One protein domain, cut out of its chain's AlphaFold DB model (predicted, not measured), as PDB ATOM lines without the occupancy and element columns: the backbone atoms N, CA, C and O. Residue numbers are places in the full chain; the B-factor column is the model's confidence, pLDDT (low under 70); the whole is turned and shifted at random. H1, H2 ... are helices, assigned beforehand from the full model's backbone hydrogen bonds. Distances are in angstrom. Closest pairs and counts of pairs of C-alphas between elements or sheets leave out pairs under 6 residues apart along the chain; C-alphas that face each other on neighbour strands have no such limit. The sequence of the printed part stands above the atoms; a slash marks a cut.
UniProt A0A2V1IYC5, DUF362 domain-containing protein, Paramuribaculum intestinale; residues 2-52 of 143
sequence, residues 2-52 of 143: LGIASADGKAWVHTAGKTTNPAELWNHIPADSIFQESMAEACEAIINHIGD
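AT A GLANCE: This is residues 2 to 52 of the 143 residues of the protein "DUF362 domain-containing protein" of Paramuribaculum intestinale (UniProt A0A2V1IYC5). A short helix, H1, packs steeply with its end on the first half of a longer helix, H2, while a long loop, residues 15 to 33, swings wide from H1 round to the beginning of H2. The length of the model runs from this loop at one end to the far end of H2 at the other. The 51 printed residues hold two named helices, H1 then H2, and no named strand; the class is all helix, though under half of the residues, 25 of 51, are in named elements. The whole is compact, with a radius of gyration of the C-alphas of 11.1 A, yet elongated, spanning 37 by 23 by 14 A.

HOW THE PARTS SIT: Start at H1, residues 7 to 14, and compare it with H2, residues 34 to 50. They touch, with the closest C-alphas, those of Val 13 and Ser 38, 5.7 A apart. H2 touches H1 with residues 35 to 42 alone. Their lines stand at a steep tilt of 55 degrees, and they run opposite ways. In H1 each O i to N i+4 pair is within hydrogen-bond range; in H2, 12 of 13 are.

IN THESE COORDINATES: Find C-alpha 7 at (23.943, -5.358, 47.597); from there H1 runs 10.5 A to C-alpha 14 at (17.855, 2.888, 45.224). H2 begins at C-alpha 34 and runs 24.7 A to C-alpha 50 at (5.453, -14.560, 52.149).

THE WHOLE: Look at Asn 27 and Asp 52 for the two C-alphas farthest apart, 37.3 A. The link from H1 to H2, 19 residues, is long. The printed part, residues 2 to 52, has no cut. Its mean pLDDT is 93.8, and no printed residue is under 70.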
ATOM      1  N   LEU A   2      10.725  -1.783  55.428       75.38
ATOM      2  CA  LEU A   2      12.113  -2.114  55.102       75.38
ATOM      3  C   LEU A   2      12.121  -3.294  54.127       75.38
ATOM      4  O   LEU A   2      11.599  -4.364  54.437       75.38
ATOM      5  N   GLY A   3      12.707  -3.089  52.948       79.19
ATOM      6  CA  GLY A   3      12.855  -4.134  51.936       79.19
ATOM      7  C   GLY A   3      14.015  -5.087  52.239       79.19
ATOM      8  O   GLY A   3      14.986  -4.723  52.906       79.19
ATOM      9  N   ILE A   4      13.947  -6.305  51.696       86.88
ATOM     10  CA  ILE A   4      15.026  -7.298  51.771       86.88
ATOM     11  C   ILE A   4      15.714  -7.368  50.408       86.88
ATOM     12  O   ILE A   4      15.087  -7.722  49.413       86.88
ATOM     13  N   ALA A   5      17.007  -7.047  50.357       90.81
ATOM     14  CA  ALA A   5      17.777  -7.073  49.118       90.81
ATOM     15  C   ALA A   5      19.266  -7.368  49.358       90.81
ATOM     16  O   ALA A   5      19.843  -6.950  50.367       90.81
ATOM     17  N   SER A   6      19.896  -8.050  48.393       94.62
ATOM     18  CA  SER A   6      21.360  -8.130  48.272       94.62
ATOM     19  C   SER A   6      21.961  -6.745  47.990       94.62
ATOM     20  O   SER A   6      21.227  -5.788  47.747       94.62
ATOM     21  N   ALA A   7      23.292  -6.616  47.981       94.38
ATOM     22  CA  ALA A   7      23.943  -5.358  47.597       94.38
ATOM     23  C   ALA A   7      23.487  -4.879  46.203       94.38
ATOM     24  O   ALA A   7      23.072  -3.731  46.047       94.38
ATOM     25  N   ASP A   8      23.465  -5.789  45.230       96.81
ATOM     26  CA  ASP A   8      23.032  -5.506  43.859       96.81
ATOM     27  C   ASP A   8      21.542  -5.138  43.793       96.81
ATOM     28  O   ASP A   8      21.147  -4.199  43.102       96.81
ATOM     29  N   GLY A   9      20.704  -5.836  44.568       95.50
ATOM     30  CA  GLY A   9      19.283  -5.518  44.686       95.50
ATOM     31  C   GLY A   9      19.044  -4.154  45.338       95.50
ATOM     32  O   GLY A   9      18.168  -3.412  44.903       95.50
ATOM     33  N   LYS A  10      19.854  -3.768  46.333       93.50
ATOM     34  CA  LYS A  10      19.795  -2.422  46.918       93.50
ATOM     35  C   LYS A  10      20.125  -1.362  45.876       93.50
ATOM     36  O   LYS A  10      19.418  -0.361  45.841       93.50
ATOM     37  N   ALA A  11      21.129  -1.580  45.023       96.44
ATOM     38  CA  ALA A  11      21.433  -0.672  43.917       96.44
ATOM     39  C   ALA A  11      20.256  -0.550  42.943       96.44
ATOM     40  O   ALA A  11      19.882   0.562  42.575       96.44
ATOM     41  N   TRP A  12      19.603  -1.667  42.622       96.62
ATOM     42  CA  TRP A  12      18.420  -1.664  41.766       96.62
ATOM     43  C   TRP A  12      17.281  -0.817  42.347       96.62
ATOM     44  O   TRP A  12      16.769   0.069  41.669       96.62
ATOM     45  N   VAL A  13      16.939  -1.026  43.622       95.44
ATOM     46  CA  VAL A  13      15.866  -0.287  44.310       95.44
ATOM     47  C   VAL A  13      16.223   1.193  44.490       95.44
ATOM     48  O   VAL A  13      15.434   2.071  44.153       95.44
ATOM     49  N   HIS A  14      17.436   1.502  44.962       94.25
ATOM     50  CA  HIS A  14      17.855   2.888  45.224       94.25
ATOM     51  C   HIS A  14      17.991   3.730  43.962       94.25
ATOM     52  O   HIS A  14      17.985   4.954  44.049       94.25
ATOM     53  N   THR A  15      18.109   3.088  42.803       96.50
ATOM     54  CA  THR A  15      18.218   3.765  41.511       96.50
ATOM     55  C   THR A  15      16.948   3.659  40.676       96.50
ATOM     56  O   THR A  15      16.955   4.073  39.520       96.50
ATOM     57  N   ALA A  16      15.865   3.105  41.236       96.00
ATOM     58  CA  ALA A  16      14.616   2.841  40.523       96.00
ATOM     59  C   ALA A  16      14.839   2.101  39.189       96.00
ATOM     60  O   ALA A  16      14.352   2.490  38.125       96.00
ATOM     61  N   GLY A  17      15.645   1.039  39.249       95.69
ATOM     62  CA  GLY A  17      15.895   0.128  38.139       95.69
ATOM     63  C   GLY A  17      16.927   0.591  37.110       95.69
ATOM     64  O   GLY A  17      16.886   0.140  35.965       95.69
ATOM     65  N   LYS A  18      17.845   1.504  37.459       97.19
ATOM     66  CA  LYS A  18      18.876   1.979  36.514       97.19
ATOM     67  C   LYS A  18      20.129   1.120  36.499       97.19
ATOM     68  O   LYS A  18      20.702   0.923  35.432       97.19
ATOM     69  N   THR A  19      20.563   0.621  37.651       97.25
ATOM     70  CA  THR A  19      21.768  -0.210  37.747       97.25
ATOM     71  C   THR A  19      21.656  -1.208  38.890       97.25
ATOM     72  O   THR A  19      21.041  -0.934  39.917       97.25
ATOM     73  N   THR A  20      22.265  -2.377  38.713       97.25
ATOM     74  CA  THR A  20      22.488  -3.353  39.787       97.25
ATOM     75  C   THR A  20      23.899  -3.247  40.362       97.25
ATOM     76  O   THR A  20      24.234  -4.007  41.258       97.25
ATOM     77  N   ASN A  21      24.749  -2.347  39.847       97.38
ATOM     78  CA  ASN A  21      26.119  -2.165  40.318       97.38
ATOM     79  C   ASN A  21      26.145  -1.215  41.533       97.38
ATOM     80  O   ASN A  21      25.905  -0.014  41.367       97.38
ATOM     81  N   PRO A  22      26.500  -1.684  42.747       95.44
ATOM     82  CA  PRO A  22      26.541  -0.828  43.933       95.44
ATOM     83  C   PRO A  22      27.525   0.343  43.820       95.44
ATOM     84  O   PRO A  22      27.305   1.382  44.438       95.44
ATOM     85  N   ALA A  23      28.583   0.209  43.013       96.50
ATOM     86  CA  ALA A  23      29.564   1.275  42.809       96.50
ATOM     87  C   ALA A  23      29.003   2.472  42.017       96.50
ATOM     88  O   ALA A  23      29.540   3.574  42.108       96.50
ATOM     89  N   GLU A  24      27.925   2.273  41.257       95.56
ATOM     90  CA  GLU A  24      27.285   3.306  40.434       95.56
ATOM     91  C   GLU A  24      26.023   3.892  41.077       95.56
ATOM     92  O   GLU A  24      25.509   4.895  40.585       95.56
ATOM     93  N   LEU A  25      25.535   3.298  42.174       93.75
ATOM     94  CA  LEU A  25      24.276   3.646  42.845       93.75
ATOM     95  C   LEU A  25      24.115   5.161  43.023       93.75
ATOM     96  O   LEU A  25      23.100   5.740  42.639       93.75
ATOM     97  N   TRP A  26      25.146   5.816  43.560       92.56
ATOM     98  CA  TRP A  26      25.116   7.241  43.896       92.56
ATOM     99  C   TRP A  26      25.023   8.169  42.678       92.56
ATOM    100  O   TRP A  26      24.605   9.315  42.822       92.56
ATOM    101  N   ASN A  27      25.347   7.681  41.478       96.12
ATOM    102  CA  ASN A  27      25.223   8.443  40.231       96.12
ATOM    103  C   ASN A  27      23.802   8.396  39.647       96.12
ATOM    104  O   ASN A  27      23.506   9.105  38.684       96.12
ATOM    105  N   HIS A  28      22.930   7.551  40.204       95.12
ATOM    106  CA  HIS A  28      21.607   7.255  39.663       95.12
ATOM    107  C   HIS A  28      20.493   7.368  40.708       95.12
ATOM    108  O   HIS A  28      19.437   6.762  40.537       95.12
ATOM    109  N   ILE A  29      20.703   8.152  41.772       92.81
ATOM    110  CA  ILE A  29      19.643   8.453  42.740       92.81
ATOM    111  C   ILE A  29      18.496   9.159  42.002       92.81
ATOM    112  O   ILE A  29      18.725  10.206  41.385       92.81
ATOM    113  N   PRO A  30      17.274   8.602  42.016       93.31
ATOM    114  CA  PRO A  30      16.163   9.179  41.291       93.31
ATOM    115  C   PRO A  30      15.662  10.438  42.013       93.31
ATOM    116  O   PRO A  30      15.815  10.596  43.225       93.31
ATOM    117  N   ALA A  31      15.072  11.353  41.248       89.62
ATOM    118  CA  ALA A  31      14.478  12.567  41.792       89.62
ATOM    119  C   ALA A  31      13.115  12.288  42.452       89.62
ATOM    120  O   ALA A  31      12.487  11.251  42.223       89.62
ATOM    121  N   ASP A  32      12.640  13.266  43.225       88.88
ATOM    122  CA  ASP A  32      11.298  13.290  43.811       88.88
ATOM    123  C   ASP A  32      10.970  12.057  44.669       88.88
ATOM    124  O   ASP A  32      11.728  11.723  45.580       88.88
ATOM    125  N   SER A  33       9.810  11.442  44.427       93.81
ATOM    126  CA  SER A  33       9.280  10.322  45.204       93.81
ATOM    127  C   SER A  33       9.536   8.951  44.563       93.81
ATOM    128  O   SER A  33       9.068   7.934  45.070       93.81
ATOM    129  N   ILE A  34      10.271   8.905  43.449       95.56
ATOM    130  CA  ILE A  34      10.468   7.677  42.664       95.56
ATOM    131  C   ILE A  34      11.223   6.618  43.488       95.56
ATOM    132  O   ILE A  34      10.963   5.423  43.365       95.56
ATOM    133  N   PHE A  35      12.143   7.040  44.362       93.81
ATOM    134  CA  PHE A  35      12.828   6.116  45.270       93.81
ATOM    135  C   PHE A  35      11.852   5.456  46.256       93.81
ATOM    136  O   PHE A  35      11.912   4.249  46.472       93.81
ATOM    137  N   GLN A  36      10.939   6.234  46.834       94.62
ATOM    138  CA  GLN A  36       9.931   5.775  47.784       94.62
ATOM    139  C   GLN A  36       8.971   4.795  47.099       94.62
ATOM    140  O   GLN A  36       8.665   3.752  47.667       94.62
ATOM    141  N   GLU A  37       8.560   5.090  45.865       96.38
ATOM    142  CA  GLU A  37       7.740   4.191  45.044       96.38
ATOM    143  C   GLU A  37       8.467   2.869  44.777       96.38
ATOM    144  O   GLU A  37       7.951   1.805  45.114       96.38
ATOM    145  N   SER A  38       9.716   2.928  44.302       95.88
ATOM    146  CA  SER A  38      10.523   1.727  44.058       95.88
ATOM    147  C   SER A  38      10.760   0.908  45.333       95.88
ATOM    148  O   SER A  38      10.772  -0.323  45.299       95.88
ATOM    149  N   MET A  39      10.913   1.567  46.485       95.12
ATOM    150  CA  MET A  39      11.042   0.890  47.774       95.12
ATOM    151  C   MET A  39       9.744   0.188  48.194       95.12
ATOM    152  O   MET A  39       9.809  -0.930  48.712       95.12
ATOM    153  N   ALA A  40       8.579   0.800  47.964       96.50
ATOM    154  CA  ALA A  40       7.286   0.166  48.220       96.50
ATOM    155  C   ALA A  40       7.060  -1.055  47.314       96.50
ATOM    156  O   ALA A  40       6.685  -2.108  47.820       96.50
ATOM    157  N   GLU A  41       7.368  -0.957  46.018       96.19
ATOM    158  CA  GLU A  41       7.292  -2.085  45.070       96.19
ATOM    159  C   GLU A  41       8.256  -3.223  45.457       96.19
ATOM    160  O   GLU A  41       7.934  -4.410  45.372       96.19
ATOM    161  N   ALA A  42       9.451  -2.889  45.955       95.81
ATOM    162  CA  ALA A  42      10.379  -3.892  46.469       95.81
ATOM    163  C   ALA A  42       9.826  -4.607  47.716       95.81
ATOM    164  O   ALA A  42      10.018  -5.815  47.875       95.81
ATOM    165  N   CYS A  43       9.130  -3.881  48.597       94.94
ATOM    166  CA  CYS A  43       8.438  -4.476  49.740       94.94
ATOM    167  C   CYS A  43       7.266  -5.353  49.282       94.94
ATOM    168  O   CYS A  43       7.132  -6.472  49.775       94.94
ATOM    169  N   GLU A  44       6.473  -4.896  48.307       95.56
ATOM    170  CA  GLU A  44       5.370  -5.657  47.705       95.56
ATOM    171  C   GLU A  44       5.827  -7.047  47.260       95.56
ATOM    172  O   GLU A  44       5.184  -8.041  47.594       95.56
ATOM    173  N   ALA A  45       6.961  -7.142  46.560       94.19
ATOM    174  CA  ALA A  45       7.477  -8.421  46.078       94.19
ATOM    175  C   ALA A  45       7.692  -9.441  47.215       94.19
ATOM    176  O   ALA A  45       7.367 -10.622  47.067       94.19
ATOM    177  N   ILE A  46       8.207  -8.990  48.364       92.25
ATOM    178  CA  ILE A  46       8.431  -9.839  49.541       92.25
ATOM    179  C   ILE A  46       7.114 -10.172  50.242       92.25
ATOM    180  O   ILE A  46       6.887 -11.332  50.589       92.25
ATOM    181  N   ILE A  47       6.236  -9.186  50.421       93.75
ATOM    182  CA  ILE A  47       4.928  -9.368  51.063       93.75
ATOM    183  C   ILE A  47       4.099 -10.388  50.274       93.75
ATOM    184  O   ILE A  47       3.601 -11.353  50.849       93.75
ATOM    185  N   ASN A  48       4.046 -10.253  48.947       93.88
ATOM    186  CA  ASN A  48       3.355 -11.186  48.058       93.88
ATOM    187  C   ASN A  48       3.972 -12.589  48.085       93.88
ATOM    188  O   ASN A  48       3.257 -13.582  47.952       93.88
ATOM    189  N   HIS A  49       5.292 -12.694  48.261       94.19
ATOM    190  CA  HIS A  49       5.969 -13.982  48.365       94.19
ATOM    191  C   HIS A  49       5.665 -14.709  49.685       94.19
ATOM    192  O   HIS A  49       5.449 -15.922  49.682       94.19
ATOM    193  N   ILE A  50       5.660 -13.985  50.809       93.00
ATOM    194  CA  ILE A  50       5.453 -14.560  52.149       93.00
ATOM    195  C   ILE A  50       3.961 -14.805  52.432       93.00
ATOM    196  O   ILE A  50       3.613 -15.780  53.110       93.00
ATOM    197  N   GLY A  51       3.082 -13.948  51.905       91.94
ATOM    198  CA  GLY A  51       1.649 -13.947  52.193       91.94
ATOM    199  C   GLY A  51       1.362 -13.675  53.672       91.94
ATOM    200  O   GLY A  51       2.103 -12.959  54.341       91.94
ATOM    201  N   ASP A  52       0.329 -14.316  54.219       91.75
ATOM    202  CA  ASP A  52      -0.170 -14.073  55.587       91.75
ATOM    203  C   ASP A  52       0.736 -14.611  56.717       91.75
ATOM    204  O   ASP A  52       0.348 -14.653  57.885       91.75
TER     205      ASP A  52